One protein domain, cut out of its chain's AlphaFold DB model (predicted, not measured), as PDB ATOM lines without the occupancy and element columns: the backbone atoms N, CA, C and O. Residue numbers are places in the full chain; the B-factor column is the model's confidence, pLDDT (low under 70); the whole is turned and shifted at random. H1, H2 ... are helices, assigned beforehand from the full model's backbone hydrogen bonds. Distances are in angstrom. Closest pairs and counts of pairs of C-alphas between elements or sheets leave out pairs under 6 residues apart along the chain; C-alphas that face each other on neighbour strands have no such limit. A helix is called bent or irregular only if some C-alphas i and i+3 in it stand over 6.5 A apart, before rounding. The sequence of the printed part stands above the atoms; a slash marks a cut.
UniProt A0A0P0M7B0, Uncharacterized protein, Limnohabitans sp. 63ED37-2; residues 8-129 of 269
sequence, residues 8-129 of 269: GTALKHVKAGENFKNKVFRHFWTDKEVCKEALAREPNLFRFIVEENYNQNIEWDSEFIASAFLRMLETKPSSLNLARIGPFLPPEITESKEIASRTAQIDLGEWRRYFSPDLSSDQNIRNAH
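What this domain is: This is residues 8 to 129 of the 269 residues of an uncharacterized protein of Limnohabitans sp. 63ED37-2 (UniProt A0A0P0M7B0). Short helices are stacked in an elongated row, H1, H3, H5, H8 and H10 in turn, with H4 beside H3 and H6 beside H5 as a partial second layer. The H1 to H6 part is the larger body; H8 and H10 pack together at the other end with the short H7 and H9 near H8, and this end meets H5 only loosely. The printed part has 122 residues with ten named helices, H1 to H10 in order along the chain, and no named strand; its class is all helix. The C-alphas have a radius of gyration of 14.9 A, which is compact, and span 47 by 30 by 19 A.

Where its parts are: From the first printed residue, H1 takes residues 8 to 15, with C-alpha 8 at (-23.594, -3.477, 34.195), and H2 takes residues 23 to 28. H3 is residues 32 to 41, 14.5 A from first to last C-alpha, and H4 is residues 43 to 54, 17.3 A. H5, residues 62 to 75, is the longest helix by residues and measures 20.0 A, ending with C-alpha 75 at (-32.693, -10.982, 48.690). H6 follows at residues 82 to 88, H7 at residues 91 to 94, and H8 at residues 97 to 105, 12.4 A long. H9 is residues 117 to 120, and H10 is residues 123 to 128, with C-alpha 128 at (-39.399, -23.003, 60.110). H2 is irregular, with C-alphas 24 and 27 7.9 A apart; H4 and H6 are only just irregular, with C-alphas 44 and 47 6.7 A apart and C-alphas 84 and 87 6.8 A apart.

How they stand to each other: H3 is the hub, touching H1, H4 and H5. H1 and H3 run the same way at a shallow tilt of 19 degrees, their closest C-alphas being those of Leu 11 and Val 34, 5.7 A apart. H2 is close to H1 but not clearly touching, with the C-alphas of Ala 10 and Phe 25 closest at 6.8 A. H3 and H4 form a helical hairpin at a shallow tilt of 34 degrees, only just short of steep; H4 touches H3 with residues 45 to 49 alone, closest at the C-alphas of Leu 39 and Leu 45, 5.9 A. H3 and H5 run the same way at a steep tilt of 37 degrees, only just past shallow, and the C-alphas of Ala 40 and Met 72 are closest at 4.1 A. H5 and H6, a hairpin, only just touch, with 3 pairs of C-alphas within 8 A, the closest being those of Ile 65 and Phe 88, 7.0 A. H5 and H8 are close but not clearly touching, with the C-alphas of Leu 73 and Thr 103 closest at 6.9 A. H7 and H8 only just touch, and only at the corner, with 3 pairs of C-alphas within 8 A, closest at Ile 93 and Ile 99, 6.5 A. H8 touches H10 at a steep tilt of 44 degrees, the same way, with the C-alphas of Ser 101 and Ile 125 closest at 4.9 A. H9 is close to H8 but not clearly touching, with the C-alphas of Lys 97 and Leu 119 closest at 6.5 A. H1 and H10 are apart. Every O i to N i+4 pair is within hydrogen-bond range in H1, H3, H5, H8 and H10; H4 has 4 of 8, H2 has 0 of 2 with 2 of 3 O i to N i+3 pairs, H6 has 1 of 3 with 2 of 4, and H7 and H9 are too short for an i+4 pair.

The domain as a whole: The C-alphas of Val 24 and Gln 123 are the two farthest apart, at 47.1 A. The printed part has no cut. The link from H8 to H9, 11 residues, is long. The mean pLDDT of the printed part is 79.1; 30 residues are under 70, among them residues 51 to 59, 106 to 113 and 125 to 129.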
ATOM      1  N   GLY A   8     -24.182  -3.821  32.894       94.38
ATOM      2  CA  GLY A   8     -23.594  -3.477  34.195       94.38
ATOM      3  C   GLY A   8     -24.148  -2.179  34.797       94.38
ATOM      4  O   GLY A   8     -24.362  -2.105  36.008       94.38
ATOM      5  N   THR A   9     -24.448  -1.174  33.965       93.25
ATOM      6  CA  THR A   9     -25.097   0.062  34.436       93.25
ATOM      7  C   THR A   9     -26.535  -0.225  34.853       93.25
ATOM      8  O   THR A   9     -26.929   0.146  35.955       93.25
ATOM      9  N   ALA A  10     -27.300  -0.944  34.029       93.62
ATOM     10  CA  ALA A  10     -28.675  -1.311  34.358       93.62
ATOM     11  C   ALA A  10     -28.753  -2.086  35.688       93.62
ATOM     12  O   ALA A  10     -29.506  -1.699  36.578       93.62
ATOM     13  N   LEU A  11     -27.897  -3.096  35.883       95.19
ATOM     14  CA  LEU A  11     -27.816  -3.865  37.129       95.19
ATOM     15  C   LEU A  11     -27.501  -2.993  38.347       95.19
ATOM     16  O   LEU A  11     -28.108  -3.175  39.401       95.19
ATOM     17  N   LYS A  12     -26.566  -2.041  38.226       94.38
ATOM     18  CA  LYS A  12     -26.225  -1.123  39.324       94.38
ATOM     19  C   LYS A  12     -27.438  -0.298  39.760       94.38
ATOM     20  O   LYS A  12     -27.642  -0.110  40.956       94.38
ATOM     21  N   HIS A  13     -28.235   0.167  38.804       93.62
ATOM     22  CA  HIS A  13     -29.415   0.986  39.063       93.62
ATOM     23  C   HIS A  13     -30.598   0.177  39.611       93.62
ATOM     24  O   HIS A  13     -31.231   0.607  40.573       93.62
ATOM     25  N   VAL A  14     -30.835  -1.035  39.098       92.38
ATOM     26  CA  VAL A  14     -31.829  -1.960  39.676       92.38
ATOM     27  C   VAL A  14     -31.472  -2.301  41.126       92.38
ATOM     28  O   VAL A  14     -32.320  -2.224  42.010       92.38
ATOM     29  N   LYS A  15     -30.194  -2.589  41.414       90.50
ATOM     30  CA  LYS A  15     -29.711  -2.839  42.786       90.50
ATOM     31  C   LYS A  15     -29.896  -1.643  43.722       90.50
ATOM     32  O   LYS A  15     -30.003  -1.842  44.928       90.50
ATOM     33  N   ALA A  16     -29.932  -0.428  43.178       90.62
ATOM     34  CA  ALA A  16     -30.204   0.798  43.923       90.62
ATOM     35  C   ALA A  16     -31.709   1.063  44.145       90.62
ATOM     36  O   ALA A  16     -32.049   2.056  44.782       90.62
ATOM     37  N   GLY A  17     -32.601   0.195  43.648       87.31
ATOM     38  CA  GLY A  17     -34.053   0.317  43.812       87.31
ATOM     39  C   GLY A  17     -34.734   1.211  42.774       87.31
ATOM     40  O   GLY A  17     -35.838   1.693  43.009       87.31
ATOM     41  N   GLU A  18     -34.086   1.485  41.638       91.69
ATOM     42  CA  GLU A  18     -34.732   2.240  40.566       91.69
ATOM     43  C   GLU A  18     -35.795   1.391  39.850       91.69
ATOM     44  O   GLU A  18     -35.554   0.237  39.495       91.69
ATOM     45  N   ASN A  19     -36.961   1.990  39.583       89.38
ATOM     46  CA  ASN A  19     -38.093   1.312  38.954       89.38
ATOM     47  C   ASN A  19     -37.752   0.806  37.538       89.38
ATOM     48  O   ASN A  19     -37.578   1.589  36.597       89.38
ATOM     49  N   PHE A  20     -37.755  -0.517  37.374       90.50
ATOM     50  CA  PHE A  20     -37.416  -1.205  36.127       90.50
ATOM     51  C   PHE A  20     -38.375  -0.913  34.956       90.50
ATOM     52  O   PHE A  20     -37.994  -1.021  33.787       90.50
ATOM     53  N   LYS A  21     -39.616  -0.484  35.227       88.69
ATOM     54  CA  LYS A  21     -40.586  -0.103  34.183       88.69
ATOM     55  C   LYS A  21     -40.242   1.224  33.502       88.69
ATOM     56  O   LYS A  21     -40.850   1.576  32.489       88.69
ATOM     57  N   ASN A  22     -39.289   1.987  34.038       89.50
ATOM     58  CA  ASN A  22     -38.877   3.242  33.426       89.50
ATOM     59  C   ASN A  22     -38.295   3.007  32.026       89.50
ATOM     60  O   ASN A  22     -37.515   2.084  31.793       89.50
ATOM     61  N   LYS A  23     -38.595   3.920  31.090       88.12
ATOM     62  CA  LYS A  23     -38.123   3.844  29.691       88.12
ATOM     63  C   LYS A  23     -36.596   3.754  29.557       88.12
ATOM     64  O   LYS A  23     -36.108   3.333  28.513       88.12
ATOM     65  N   VAL A  24     -35.844   4.148  30.586       90.38
ATOM     66  CA  VAL A  24     -34.377   4.053  30.622       90.38
ATOM     67  C   VAL A  24     -33.869   2.604  30.610       90.38
ATOM     68  O   VAL A  24     -32.771   2.364  30.109       90.38
ATOM     69  N   PHE A  25     -34.684   1.646  31.071       90.06
ATOM     70  CA  PHE A  25     -34.393   0.207  31.094       90.06
ATOM     71  C   PHE A  25     -34.904  -0.553  29.868       90.06
ATOM     72  O   PHE A  25     -34.704  -1.758  29.784       90.06
ATOM     73  N   ARG A  26     -35.540   0.124  28.902       88.25
ATOM     74  CA  ARG A  26     -36.270  -0.519  27.796       88.25
ATOM     75  C   ARG A  26     -35.462  -1.575  27.030       88.25
ATOM     76  O   ARG A  26     -36.029  -2.564  26.592       88.25
ATOM     77  N   HIS A  27     -34.155  -1.377  26.864       89.12
ATOM     78  CA  HIS A  27     -33.279  -2.325  26.161       89.12
ATOM     79  C   HIS A  27     -32.940  -3.589  26.967       89.12
ATOM     80  O   HIS A  27     -32.375  -4.518  26.410       89.12
ATOM     81  N   PHE A  28     -33.283  -3.622  28.254       90.75
ATOM     82  CA  PHE A  28     -32.961  -4.705  29.181       90.75
ATOM     83  C   PHE A  28     -34.198  -5.471  29.658       90.75
ATOM     84  O   PHE A  28     -34.067  -6.363  30.484       90.75
ATOM     85  N   TRP A  29     -35.395  -5.163  29.142       88.50
ATOM     86  CA  TRP A  29     -36.641  -5.864  29.500       88.50
ATOM     87  C   TRP A  29     -36.667  -7.350  29.106       88.50
ATOM     88  O   TRP A  29     -37.546  -8.087  29.548       88.50
ATOM     89  N   THR A  30     -35.696  -7.784  28.306       86.56
ATOM     90  CA  THR A  30     -35.517  -9.167  27.851       86.56
ATOM     91  C   THR A  30     -34.173  -9.755  28.299       86.56
ATOM     92  O   THR A  30     -33.825 -10.866  27.912       86.56
ATOM     93  N   ASP A  31     -33.380  -9.011  29.075       90.75
ATOM     94  CA  ASP A  31     -32.073  -9.460  29.558       90.75
ATOM     95  C   ASP A  31     -32.261 -10.324  30.810       90.75
ATOM     96  O   ASP A  31     -32.737  -9.829  31.834       90.75
ATOM     97  N   LYS A  32     -31.892 -11.613  30.734       89.75
ATOM     98  CA  LYS A  32     -32.098 -12.583  31.825       89.75
ATOM     99  C   LYS A  32     -31.516 -12.095  33.154       89.75
ATOM    100  O   LYS A  32     -32.189 -12.169  34.178       89.75
ATOM    101  N   GLU A  33     -30.300 -11.557  33.157       92.00
ATOM    102  CA  GLU A  33     -29.636 -11.155  34.400       92.00
ATOM    103  C   GLU A  33     -30.246  -9.886  34.993       92.00
ATOM    104  O   GLU A  33     -30.442  -9.800  36.209       92.00
ATOM    105  N   VAL A  34     -30.593  -8.911  34.148       92.69
ATOM    106  CA  VAL A  34     -31.240  -7.677  34.617       92.69
ATOM    107  C   VAL A  34     -32.649  -7.971  35.132       92.69
ATOM    108  O   VAL A  34     -33.003  -7.510  36.217       92.69
ATOM    109  N   CYS A  35     -33.428  -8.780  34.410       91.38
ATOM    110  CA  CYS A  35     -34.765  -9.199  34.825       91.38
ATOM    111  C   CYS A  35     -34.737 -10.018  36.121       91.38
ATOM    112  O   CYS A  35     -35.563  -9.786  37.002       91.38
ATOM    113  N   LYS A  36     -33.761 -10.919  36.285       92.38
ATOM    114  CA  LYS A  36     -33.565 -11.702  37.513       92.38
ATOM    115  C   LYS A  36     -33.341 -10.805  38.731       92.38
ATOM    116  O   LYS A  36     -33.999 -10.981  39.754       92.38
ATOM    117  N   GLU A  37     -32.451  -9.816  38.631       93.50
ATOM    118  CA  GLU A  37     -32.222  -8.869  39.732       93.50
ATOM    119  C   GLU A  37     -33.427  -7.934  39.940       93.50
ATOM    120  O   GLU A  37     -33.740  -7.599  41.079       93.50
ATOM    121  N   ALA A  38     -34.151  -7.557  38.880       91.88
ATOM    122  CA  ALA A  38     -35.369  -6.756  39.004       91.88
ATOM    123  C   ALA A  38     -36.471  -7.507  39.769       91.88
ATOM    124  O   ALA A  38     -37.063  -6.948  40.692       91.88
ATOM    125  N   LEU A  39     -36.695  -8.788  39.453       89.44
ATOM    126  CA  LEU A  39     -37.638  -9.655  40.171       89.44
ATOM    127  C   LEU A  39     -37.239  -9.859  41.631       89.44
ATOM    128  O   LEU A  39     -38.102  -9.830  42.504       89.44
ATOM    129  N   ALA A  40     -35.940 -10.010  41.900       88.81
ATOM    130  CA  ALA A  40     -35.408 -10.136  43.253       88.81
ATOM    131  C   ALA A  40     -35.826  -8.967  44.160       88.81
ATOM    132  O   ALA A  40     -36.165  -9.161  45.325       88.81
ATOM    133  N   ARG A  41     -35.829  -7.745  43.616       85.75
ATOM    134  CA  ARG A  41     -36.154  -6.519  44.357       85.75
ATOM    135  C   ARG A  41     -37.642  -6.212  44.385       85.75
ATOM    136  O   ARG A  41     -38.157  -5.800  45.420       85.75
ATOM    137  N   GLU A  42     -38.329  -6.425  43.269       87.38
ATOM    138  CA  GLU A  42     -39.751  -6.139  43.120       87.38
ATOM    139  C   GLU A  42     -40.487  -7.352  42.525       87.38
ATOM    140  O   GLU A  42     -40.787  -7.373  41.327       87.38
ATOM    141  N   PRO A  43     -40.877  -8.352  43.340       84.50
ATOM    142  CA  PRO A  43     -41.543  -9.564  42.841       84.50
ATOM    143  C   PRO A  43     -42.856  -9.308  42.083       84.50
ATOM    144  O   PRO A  43     -43.288 -10.115  41.262       84.50
ATOM    145  N   ASN A  44     -43.491  -8.151  42.293       82.81
ATOM    146  CA  ASN A  44     -44.676  -7.730  41.540       82.81
ATOM    147  C   ASN A  44     -44.402  -7.466  40.049       82.81
ATOM    148  O   ASN A  44     -45.349  -7.438  39.254       82.81
ATOM    149  N   LEU A  45     -43.132  -7.318  39.656       87.19
ATOM    150  CA  LEU A  45     -42.707  -7.247  38.261       87.19
ATOM    151  C   LEU A  45     -42.835  -8.582  37.529       87.19
ATOM    152  O   LEU A  45     -42.761  -8.571  36.307       87.19
ATOM    153  N   PHE A  46     -43.100  -9.700  38.218       82.81
ATOM    154  CA  PHE A  46     -43.270 -11.007  37.575       82.81
ATOM    155  C   PHE A  46     -44.295 -10.972  36.439       82.81
ATOM    156  O   PHE A  46     -44.004 -11.411  35.335       82.81
ATOM    157  N   ARG A  47     -45.449 -10.329  36.652       78.38
ATOM    158  CA  ARG A  47     -46.444 -10.140  35.586       78.38
ATOM    159  C   ARG A  47     -45.894  -9.336  34.404       78.38
ATOM    160  O   ARG A  47     -46.146  -9.673  33.261       78.38
ATOM    161  N   PHE A  48     -45.133  -8.278  34.660       82.94
ATOM    162  CA  PHE A  48     -44.548  -7.471  33.587       82.94
ATOM    163  C   PHE A  48     -43.480  -8.257  32.804       82.94
ATOM    164  O   PHE A  48     -43.452  -8.232  31.582       82.94
ATOM    165  N   ILE A  49     -42.615  -8.984  33.507       82.75
ATOM    166  CA  ILE A  49     -41.460  -9.664  32.911       82.75
ATOM    167  C   ILE A  49     -41.860 -10.985  32.250       82.75
ATOM    168  O   ILE A  49     -41.293 -11.323  31.217       82.75
ATOM    169  N   VAL A  50     -42.826 -11.715  32.812       72.31
ATOM    170  CA  VAL A  50     -43.224 -13.056  32.357       72.31
ATOM    171  C   VAL A  50     -44.565 -13.029  31.616       72.31
ATOM    172  O   VAL A  50     -44.632 -13.528  30.498       72.31
ATOM    173  N   GLU A  51     -45.615 -12.395  32.160       64.12
ATOM    174  CA  GLU A  51     -46.943 -12.374  31.506       64.12
ATOM    175  C   GLU A  51     -47.011 -11.376  30.329       64.12
ATOM    176  O   GLU A  51     -47.577 -11.696  29.288       64.12
ATOM    177  N   GLU A  52     -46.427 -10.173  30.434       62.09
ATOM    178  CA  GLU A  52     -46.483  -9.181  29.339       62.09
ATOM    179  C   GLU A  52     -45.477  -9.464  28.206       62.09
ATOM    180  O   GLU A  52     -45.723  -9.065  27.066       62.09
ATOM    181  N   ASN A  53     -44.399 -10.211  28.472       59.16
ATOM    182  CA  ASN A  53     -43.461 -10.683  27.443       59.16
ATOM    183  C   ASN A  53     -43.921 -11.972  26.735       59.16
ATOM    184  O   ASN A  53     -43.438 -12.255  25.639       59.16
ATOM    185  N   TYR A  54     -44.901 -12.700  27.285       49.78
ATOM    186  CA  TYR A  54     -45.597 -13.771  26.560       49.78
ATOM    187  C   TYR A  54     -46.251 -13.233  25.275       49.78
ATOM    188  O   TYR A  54     -46.139 -13.834  24.211       49.78
ATOM    189  N   ASN A  55     -46.804 -12.013  25.329       52.03
ATOM    190  CA  ASN A  55     -47.336 -11.305  24.157       52.03
ATOM    191  C   ASN A  55     -46.255 -10.894  23.132       52.03
ATOM    192  O   ASN A  55     -46.589 -10.392  22.060       52.03
ATOM    193  N   GLN A  56     -44.970 -11.068  23.459       57.84
ATOM    194  CA  GLN A  56     -43.821 -10.772  22.598       57.84
ATOM    195  C   GLN A  56     -43.081 -12.044  22.136       57.84
ATOM    196  O   GLN A  56     -41.993 -11.924  21.576       57.84
ATOM    197  N   ASN A  57     -43.651 -13.244  22.339       60.56
ATOM    198  CA  ASN A  57     -43.039 -14.548  22.022       60.56
ATOM    199  C   ASN A  57     -41.675 -14.790  22.696       60.56
ATOM    200  O   ASN A  57     -40.810 -15.468  22.140       60.56
ATOM    201  N   ILE A  58     -41.457 -14.232  23.886       67.38
ATOM    202  CA  ILE A  58     -40.263 -14.529  24.681       67.38
ATOM    203  C   ILE A  58     -40.608 -15.681  25.620       67.38
ATOM    204  O   ILE A  58     -41.349 -15.502  26.587       67.38
ATOM    205  N   GLU A  59     -40.069 -16.863  25.331       65.06
ATOM    206  CA  GLU A  59     -40.178 -18.026  26.208       65.06
ATOM    207  C   GLU A  59     -39.103 -17.955  27.295       65.06
ATOM    208  O   GLU A  59     -37.903 -18.059  27.034       65.06
ATOM    209  N   TRP A  60     -39.539 -17.750  28.535       76.38
ATOM    210  CA  TRP A  60     -38.677 -17.903  29.699       76.38
ATOM    211  C   TRP A  60     -38.593 -19.384  30.061       76.38
ATOM    212  O   TRP A  60     -39.610 -20.006  30.367       76.38
ATOM    213  N   ASP A  61     -37.387 -19.946  30.023       81.25
ATOM    214  CA  ASP A  61     -37.144 -21.342  30.388       81.25
ATOM    215  C   ASP A  61     -37.251 -21.589  31.899       81.25
ATOM    216  O   ASP A  61     -37.193 -20.674  32.729       81.25
ATOM    217  N   SER A  62     -37.399 -22.864  32.266       80.19
ATOM    218  CA  SER A  62     -37.459 -23.302  33.663       80.19
ATOM    219  C   SER A  62     -36.220 -22.886  34.459       80.19
ATOM    220  O   SER A  62     -36.345 -22.546  35.633       80.19
ATOM    221  N   GLU A  63     -35.047 -22.839  33.818       88.62
ATOM    222  CA  GLU A  63     -33.786 -22.399  34.429       88.62
ATOM    223  C   GLU A  63     -33.848 -20.926  34.863       88.62
ATOM    224  O   GLU A  63     -33.461 -20.566  35.982       88.62
ATOM    225  N   PHE A  64     -34.385 -20.047  34.013       89.00
ATOM    226  CA  PHE A  64     -34.611 -18.657  34.386       89.00
ATOM    227  C   PHE A  64     -35.595 -18.544  35.555       89.00
ATOM    228  O   PHE A  64     -35.318 -17.824  36.515       89.00
ATOM    229  N   ILE A  65     -36.722 -19.261  35.508       85.88
ATOM    230  CA  ILE A  65     -37.739 -19.192  36.566       85.88
ATOM    231  C   ILE A  65     -37.171 -19.672  37.910       85.88
ATOM    232  O   ILE A  65     -37.332 -18.984  38.923       85.88
ATOM    233  N   ALA A  66     -36.448 -20.794  37.919       88.62
ATOM    234  CA  ALA A  66     -35.786 -21.325  39.107       88.62
ATOM    235  C   ALA A  66     -34.748 -20.344  39.668       88.62
ATOM    236  O   ALA A  66     -34.788 -19.993  40.850       88.62
ATOM    237  N   SER A  67     -33.848 -19.840  38.819       90.06
ATOM    238  CA  SER A  67     -32.791 -18.916  39.248       90.06
ATOM    239  C   SER A  67     -33.339 -17.573  39.742       90.06
ATOM    240  O   SER A  67     -32.836 -17.033  40.731       90.06
ATOM    241  N   ALA A  68     -34.404 -17.047  39.128       89.44
ATOM    242  CA  ALA A  68     -35.104 -15.857  39.605       89.44
ATOM    243  C   ALA A  68     -35.775 -16.085  40.959       89.44
ATOM    244  O   ALA A  68     -35.668 -15.234  41.847       89.44
ATOM    245  N   PHE A  69     -36.412 -17.240  41.151       88.50
ATOM    246  CA  PHE A  69     -37.016 -17.596  42.428       88.50
ATOM    247  C   PHE A  69     -35.984 -17.717  43.551       88.50
ATOM    248  O   PHE A  69     -36.138 -17.087  44.596       88.50
ATOM    249  N   LEU A  70     -34.883 -18.433  43.318       90.62
ATOM    250  CA  LEU A  70     -33.792 -18.547  44.290       90.62
ATOM    251  C   LEU A  70     -33.199 -17.177  44.635       90.62
ATOM    252  O   LEU A  70     -32.989 -16.867  45.808       90.62
ATOM    253  N   ARG A  71     -33.014 -16.312  43.630       90.12
ATOM    254  CA  ARG A  71     -32.512 -14.953  43.843       90.12
ATOM    255  C   ARG A  71     -33.470 -14.093  44.677       90.12
ATOM    256  O   ARG A  71     -33.018 -13.303  45.512       90.12
ATOM    257  N   MET A  72     -34.782 -14.247  44.495       87.25
ATOM    258  CA  MET A  72     -35.778 -13.629  45.377       87.25
ATOM    259  C   MET A  72     -35.612 -14.127  46.817       87.25
ATOM    260  O   MET A  72     -35.523 -13.314  47.730       87.25
ATOM    261  N   LEU A  73     -35.473 -15.434  47.047       85.75
ATOM    262  CA  LEU A  73     -35.276 -15.960  48.406       85.75
ATOM    263  C   LEU A  73     -34.004 -15.409  49.080       85.75
ATOM    264  O   LEU A  73     -34.029 -15.084  50.266       85.75
ATOM    265  N   GLU A  74     -32.907 -15.254  48.335       87.00
ATOM    266  CA  GLU A  74     -31.653 -14.670  48.846       87.00
ATOM    267  C   GLU A  74     -31.800 -13.207  49.270       87.00
ATOM    268  O   GLU A  74     -31.237 -12.778  50.279       87.00
ATOM    269  N   THR A  75     -32.533 -12.426  48.479       83.19
ATOM    270  CA  THR A  75     -32.693 -10.982  48.690       83.19
ATOM    271  C   THR A  75     -33.760 -10.640  49.723       83.19
ATOM    272  O   THR A  75     -33.773  -9.506  50.201       83.19
ATOM    273  N   LYS A  76     -34.592 -11.619  50.116       77.56
ATOM    274  CA  LYS A  76     -35.653 -11.497  51.129       77.56
ATOM    275  C   LYS A  76     -36.570 -10.293  50.859       77.56
ATOM    276  O   LYS A  76     -36.617  -9.367  51.674       77.56
ATOM    277  N   PRO A  77     -37.270 -10.258  49.710       71.12
ATOM    278  CA  PRO A  77     -38.161  -9.159  49.376       71.12
ATOM    279  C   PRO A  77     -39.266  -9.030  50.426       71.12
ATOM    280  O   PRO A  77     -39.690 -10.015  51.025       71.12
ATOM    281  N   SER A  78     -39.785  -7.813  50.599       64.56
ATOM    282  CA  SER A  78     -40.860  -7.518  51.559       64.56
ATOM    283  C   SER A  78     -42.166  -8.269  51.277       64.56
ATOM    284  O   SER A  78     -43.015  -8.379  52.154       64.56
ATOM    285  N   SER A  79     -42.357  -8.736  50.042       65.31
ATOM    286  CA  SER A  79     -43.506  -9.529  49.613       65.31
ATOM    287  C   SER A  79     -43.132 -10.317  48.365       65.31
ATOM    288  O   SER A  79     -42.656  -9.718  47.400       65.31
ATOM    289  N   LEU A  80     -43.396 -11.620  48.342       69.44
ATOM    290  CA  LEU A  80     -43.212 -12.462  47.160       69.44
ATOM    291  C   LEU A  80     -44.577 -12.803  46.568       69.44
ATOM    292  O   LEU A  80     -45.492 -13.219  47.276       69.44
ATOM    293  N   ASN A  81     -44.731 -12.618  45.259       71.06
ATOM    294  CA  ASN A  81     -45.995 -12.868  44.576       71.06
ATOM    295  C   ASN A  81     -46.114 -14.351  44.176       71.06
ATOM    296  O   ASN A  81     -46.088 -14.690  42.992       71.06
ATOM    297  N   LEU A  82     -46.196 -15.240  45.178       73.19
ATOM    298  CA  LEU A  82     -46.258 -16.697  44.982       73.19
ATOM    299  C   LEU A  82     -47.433 -17.121  44.101       73.19
ATOM    300  O   LEU A  82     -47.273 -18.021  43.285       73.19
ATOM    301  N   ALA A  83     -48.566 -16.422  44.191       70.62
ATOM    302  CA  ALA A  83     -49.733 -16.686  43.357       70.62
ATOM    303  C   ALA A  83     -49.429 -16.625  41.849       70.62
ATOM    304  O   ALA A  83     -50.052 -17.336  41.061       70.62
ATOM    305  N   ARG A  84     -48.467 -15.779  41.451       74.50
ATOM    306  CA  ARG A  84     -48.073 -15.590  40.052       74.50
ATOM    307  C   ARG A  84     -46.919 -16.473  39.619       74.50
ATOM    308  O   ARG A  84     -46.989 -17.031  38.535       74.50
ATOM    309  N   ILE A  85     -45.870 -16.594  40.434       78.38
ATOM    310  CA  ILE A  85     -44.697 -17.397  40.053       78.38
ATOM    311  C   ILE A  85     -44.892 -18.893  40.308       78.38
ATOM    312  O   ILE A  85     -44.380 -19.705  39.546       78.38
ATOM    313  N   GLY A  86     -45.654 -19.258  41.340       76.94
ATOM    314  CA  GLY A  86     -45.855 -20.634  41.790       76.94
ATOM    315  C   GLY A  86     -46.218 -21.629  40.681       76.94
ATOM    316  O   GLY A  86     -45.577 -22.673  40.613       76.94
ATOM    317  N   PRO A  87     -47.164 -21.316  39.769       78.94
ATOM    318  CA  PRO A  87     -47.522 -22.197  38.652       78.94
ATOM    319  C   PRO A  87     -46.392 -22.502  37.656       78.94
ATOM    320  O   PRO A  87     -46.509 -23.456  36.896       78.94
ATOM    321  N   PHE A  88     -45.329 -21.694  37.631       76.50
ATOM    322  CA  PHE A  88     -44.204 -21.828  36.698       76.50
ATOM    323  C   PHE A  88     -42.962 -22.456  37.348       76.50
ATOM    324  O   PHE A  88     -41.956 -22.655  36.668       76.50
ATOM    325  N   LEU A  89     -42.996 -22.736  38.657       82.19
ATOM    326  CA  LEU A  89     -41.848 -23.293  39.369       82.19
ATOM    327  C   LEU A  89     -41.593 -24.748  38.934       82.19
ATOM    328  O   LEU A  89     -42.519 -25.561  38.969       82.19
ATOM    329  N   PRO A  90     -40.351 -25.102  38.553       80.38
ATOM    330  CA  PRO A  90     -40.025 -26.470  38.164       80.38
ATOM    331  C   PRO A  90     -39.937 -27.423  39.376       80.38
ATOM    332  O   PRO A  90     -39.743 -26.957  40.505       80.38
ATOM    333  N   PRO A  91     -40.016 -28.754  39.162       77.00
ATOM    334  CA  PRO A  91     -39.959 -29.767  40.228       77.00
ATOM    335  C   PRO A  91     -38.746 -29.652  41.159       77.00
ATOM    336  O   PRO A  91     -38.869 -29.795  42.370       77.00
ATOM    337  N   GLU A  92     -37.580 -29.287  40.620       85.56
ATOM    338  CA  GLU A  92     -36.355 -29.030  41.397       85.56
ATOM    339  C   GLU A  92     -36.525 -27.962  42.496       85.56
ATOM    340  O   GLU A  92     -35.809 -27.978  43.498       85.56
ATOM    341  N   ILE A  93     -37.493 -27.052  42.334       85.62
ATOM    342  CA  ILE A  93     -37.887 -26.073  43.346       85.62
ATOM    343  C   ILE A  93     -38.983 -26.645  44.249       85.62
ATOM    344  O   ILE A  93     -38.847 -26.611  45.472       85.62
ATOM    345  N   THR A  94     -40.070 -27.152  43.663       79.81
ATOM    346  CA  THR A  94     -41.306 -27.499  44.388       79.81
ATOM    347  C   THR A  94     -41.205 -28.786  45.211       79.81
ATOM    348  O   THR A  94     -41.960 -28.959  46.172       79.81
ATOM    349  N   GLU A  95     -40.246 -29.658  44.898       81.19
ATOM    350  CA  GLU A  95     -39.957 -30.907  45.619       81.19
ATOM    351  C   GLU A  95     -38.762 -30.776  46.582       81.19
ATOM    352  O   GLU A  95     -38.454 -31.695  47.346       81.19
ATOM    353  N   SER A  96     -38.092 -29.621  46.611       85.50
ATOM    354  CA  SER A  96     -36.926 -29.405  47.469       85.50
ATOM    355  C   SER A  96     -37.316 -29.014  48.895       85.50
ATOM    356  O   SER A  96     -37.803 -27.912  49.165       85.50
ATOM    357  N   LYS A  97     -36.999 -29.897  49.849       83.81
ATOM    358  CA  LYS A  97     -37.179 -29.652  51.290       83.81
ATOM    359  C   LYS A  97     -36.417 -28.418  51.781       83.81
ATOM    360  O   LYS A  97     -36.925 -27.662  52.610       83.81
ATOM    361  N   GLU A  98     -35.201 -28.203  51.282       86.69
ATOM    362  CA  GLU A  98     -34.381 -27.053  51.672       86.69
ATOM    363  C   GLU A  98     -35.025 -25.739  51.218       86.69
ATOM    364  O   GLU A  98     -35.136 -24.791  52.002       86.69
ATOM    365  N   ILE A  99     -35.500 -25.695  49.973       85.69
ATOM    366  CA  ILE A  99     -36.128 -24.502  49.403       85.69
ATOM    367  C   ILE A  99     -37.484 -24.240  50.064       85.69
ATOM    368  O   ILE A  99     -37.783 -23.091  50.394       85.69
ATOM    369  N   ALA A 100     -38.265 -25.286  50.345       79.12
ATOM    370  CA  ALA A 100     -39.508 -25.174  51.102       79.12
ATOM    371  C   ALA A 100     -39.271 -24.578  52.501       79.12
ATOM    372  O   ALA A 100     -39.965 -23.644  52.900       79.12
ATOM    373  N   SER A 101     -38.239 -25.042  53.217       80.56
ATOM    374  CA  SER A 101     -37.854 -24.497  54.526       80.56
ATOM    375  C   SER A 101     -37.465 -23.016  54.447       80.56
ATOM    376  O   SER A 101     -37.969 -22.202  55.220       80.56
ATOM    377  N   ARG A 102     -36.638 -22.626  53.466       79.56
ATOM    378  CA  ARG A 102     -36.267 -21.214  53.243       79.56
ATOM    379  C   ARG A 102     -37.476 -20.345  52.883       79.56
ATOM    380  O   ARG A 102     -37.588 -19.226  53.371       79.56
ATOM    381  N   THR A 103     -38.393 -20.862  52.067       77.44
ATOM    382  CA  THR A 103     -39.623 -20.157  51.670       77.44
ATOM    383  C   THR A 103     -40.551 -19.958  52.871       77.44
ATOM    384  O   THR A 103     -41.072 -18.861  53.062       77.44
ATOM    385  N   ALA A 104     -40.686 -20.972  53.731       74.19
ATOM    386  CA  ALA A 104     -41.449 -20.883  54.974       74.19
ATOM    387  C   ALA A 104     -40.857 -19.854  55.960       74.19
ATOM    388  O   ALA A 104     -41.608 -19.141  56.618       74.19
ATOM    389  N   GLN A 105     -39.527 -19.717  56.030       72.56
ATOM    390  CA  GLN A 105     -38.858 -18.727  56.895       72.56
ATOM    391  C   GLN A 105     -39.079 -17.272  56.473       72.56
ATOM    392  O   GLN A 105     -38.986 -16.377  57.313       72.56
ATOM    393  N   ILE A 106     -39.325 -17.028  55.184       69.12
ATOM    394  CA  ILE A 106     -39.584 -15.686  54.637       69.12
ATOM    395  C   ILE A 106     -41.070 -15.303  54.817       69.12
ATOM    396  O   ILE A 106     -41.459 -14.186  54.498       69.12
ATOM    397  N   ASP A 107     -41.870 -16.198  55.414       60.41
ATOM    398  CA  ASP A 107     -43.254 -15.968  55.838       60.41
ATOM    399  C   ASP A 107     -44.177 -15.500  54.706       60.41
ATOM    400  O   ASP A 107     -44.943 -14.540  54.776       60.41
ATOM    401  N   LEU A 108     -44.064 -16.210  53.593       57.41
ATOM    402  CA  LEU A 108     -44.867 -15.975  52.412       57.41
ATOM    403  C   LEU A 108     -46.064 -16.917  52.482       57.41
ATOM    404  O   LEU A 108     -45.920 -18.133  52.314       57.41
ATOM    405  N   GLY A 109     -47.245 -16.362  52.760       54.12
ATOM    406  CA  GLY A 109     -48.500 -17.109  52.697       54.12
ATOM    407  C   GLY A 109     -48.619 -17.917  51.396       54.12
ATOM    408  O   GLY A 109     -48.060 -17.557  50.363       54.12
ATOM    409  N   GLU A 110     -49.353 -19.030  51.448       60.59
ATOM    410  CA  GLU A 110     -49.680 -19.889  50.294       60.59
ATOM    411  C   GLU A 110     -48.555 -20.756  49.693       60.59
ATOM    412  O   GLU A 110     -48.836 -21.501  48.756       60.59
ATOM    413  N   TRP A 111     -47.324 -20.783  50.226       67.19
ATOM    414  CA  TRP A 111     -46.263 -21.656  49.672       67.19
ATOM    415  C   TRP A 111     -46.680 -23.138  49.585       67.19
ATOM    416  O   TRP A 111     -46.405 -23.806  48.594       67.19
ATOM    417  N   ARG A 112     -47.459 -23.633  50.556       67.31
ATOM    418  CA  ARG A 112     -47.988 -25.013  50.580       67.31
ATOM    419  C   ARG A 112     -48.858 -25.374  49.368       67.31
ATOM    420  O   ARG A 112     -49.092 -26.550  49.135       67.31
ATOM    421  N   ARG A 113     -49.360 -24.384  48.625       64.69
ATOM    422  CA  ARG A 113     -50.181 -24.582  47.421       64.69
ATOM    423  C   ARG A 113     -49.356 -25.008  46.205       64.69
ATOM    424  O   ARG A 113     -49.912 -25.594  45.283       64.69
ATOM    425  N   TYR A 114     -48.067 -24.678  46.194       70.75
ATOM    426  CA  TYR A 114     -47.188 -24.845  45.034       70.75
ATOM    427  C   TYR A 114     -46.072 -25.868  45.257       70.75
ATOM    428  O   TYR A 114     -45.446 -26.299  44.297       70.75
ATOM    429  N   PHE A 115     -45.817 -26.255  46.507       73.12
ATOM    430  CA  PHE A 115     -44.821 -27.261  46.871       73.12
ATOM    431  C   PHE A 115     -45.473 -28.631  47.076       73.12
ATOM    432  O   PHE A 115     -46.681 -28.717  47.306       73.12
ATOM    433  N   SER A 116     -44.667 -29.695  47.006       70.12
ATOM    434  CA  SER A 116     -45.145 -31.071  47.182       70.12
ATOM    435  C   SER A 116     -45.966 -31.232  48.478       70.12
ATOM    436  O   SER A 116     -45.535 -30.753  49.537       70.12
ATOM    437  N   PRO A 117     -47.122 -31.930  48.435       65.62
ATOM    438  CA  PRO A 117     -47.943 -32.195  49.615       65.62
ATOM    439  C   PRO A 117     -47.163 -32.837  50.768       65.62
ATOM    440  O   PRO A 117     -47.390 -32.484  51.926       65.62
ATOM    441  N   ASP A 118     -46.189 -33.696  50.464       69.81
ATOM    442  CA  ASP A 118     -45.370 -34.391  51.465       69.81
ATOM    443  C   ASP A 118     -44.468 -33.436  52.264       69.81
ATOM    444  O   ASP A 118     -44.116 -33.701  53.411       69.81
ATOM    445  N   LEU A 119     -44.123 -32.277  51.693       71.56
ATOM    446  CA  LEU A 119     -43.353 -31.236  52.381       71.56
ATOM    447  C   LEU A 119     -44.234 -30.367  53.285       71.56
ATOM    448  O   LEU A 119     -43.751 -29.773  54.248       71.56
ATOM    449  N   SER A 120     -45.534 -30.290  52.988       61.59
ATOM    450  CA  SER A 120     -46.491 -29.485  53.755       61.59
ATOM    451  C   SER A 120     -46.798 -30.077  55.139       61.59
ATOM    452  O   SER A 120     -47.142 -29.337  56.066       61.59
ATOM    453  N   SER A 121     -46.626 -31.393  55.286       64.12
ATOM    454  CA  SER A 121     -46.780 -32.145  56.533       64.12
ATOM    455  C   SER A 121     -45.470 -32.296  57.323       64.12
ATOM    456  O   SER A 121     -45.518 -32.706  58.483       64.12
ATOM    457  N   ASP A 122     -44.314 -31.914  56.761       71.19
ATOM    458  CA  ASP A 122     -43.012 -32.021  57.433       71.19
ATOM    459  C   ASP A 122     -42.904 -31.050  58.620       71.19
ATOM    460  O   ASP A 122     -42.950 -29.821  58.477       71.19
ATOM    461  N   GLN A 123     -42.702 -31.612  59.813       68.12
ATOM    462  CA  GLN A 123     -42.636 -30.859  61.064       68.12
ATOM    463  C   GLN A 123     -41.514 -29.807  61.073       68.12
ATOM    464  O   GLN A 123     -41.686 -28.734  61.648       68.12
ATOM    465  N   ASN A 124     -40.380 -30.057  60.408       70.94
ATOM    466  CA  ASN A 124     -39.266 -29.106  60.374       70.94
ATOM    467  C   ASN A 124     -39.602 -27.881  59.526       70.94
ATOM    468  O   ASN A 124     -39.242 -26.766  59.897       70.94
ATOM    469  N   ILE A 125     -40.315 -28.071  58.412       68.44
ATOM    470  CA  ILE A 125     -40.749 -26.959  57.560       68.44
ATOM    471  C   ILE A 125     -41.863 -26.170  58.257       68.44
ATOM    472  O   ILE A 125     -41.849 -24.938  58.250       68.44
ATOM    473  N   ARG A 126     -42.791 -26.858  58.935       65.44
ATOM    474  CA  ARG A 126     -43.821 -26.207  59.759       65.44
ATOM    475  C   ARG A 126     -43.214 -25.357  60.875       65.44
ATOM    476  O   ARG A 126     -43.664 -24.235  61.067       65.44
ATOM    477  N   ASN A 127     -42.176 -25.851  61.549       65.62
ATOM    478  CA  ASN A 127     -41.460 -25.114  62.596       65.62
ATOM    479  C   ASN A 127     -40.604 -23.960  62.043       65.62
ATOM    480  O   ASN A 127     -40.348 -22.988  62.751       65.62
ATOM    481  N   ALA A 128     -40.147 -24.060  60.790       63.41
ATOM    482  CA  ALA A 128     -39.399 -23.003  60.110       63.41
ATOM    483  C   ALA A 128     -40.286 -21.811  59.709       63.41
ATOM    484  O   ALA A 128     -39.779 -20.700  59.548       63.41
ATOM    485  N   HIS A 129     -41.600 -22.024  59.589       57.91
ATOM    486  CA  HIS A 129     -42.578 -20.961  59.400       57.91
ATOM    487  C   HIS A 129     -42.612 -20.056  60.637       57.91
ATOM    488  O   HIS A 129     -43.157 -20.430  61.675       57.91
TER     489      HIS A 129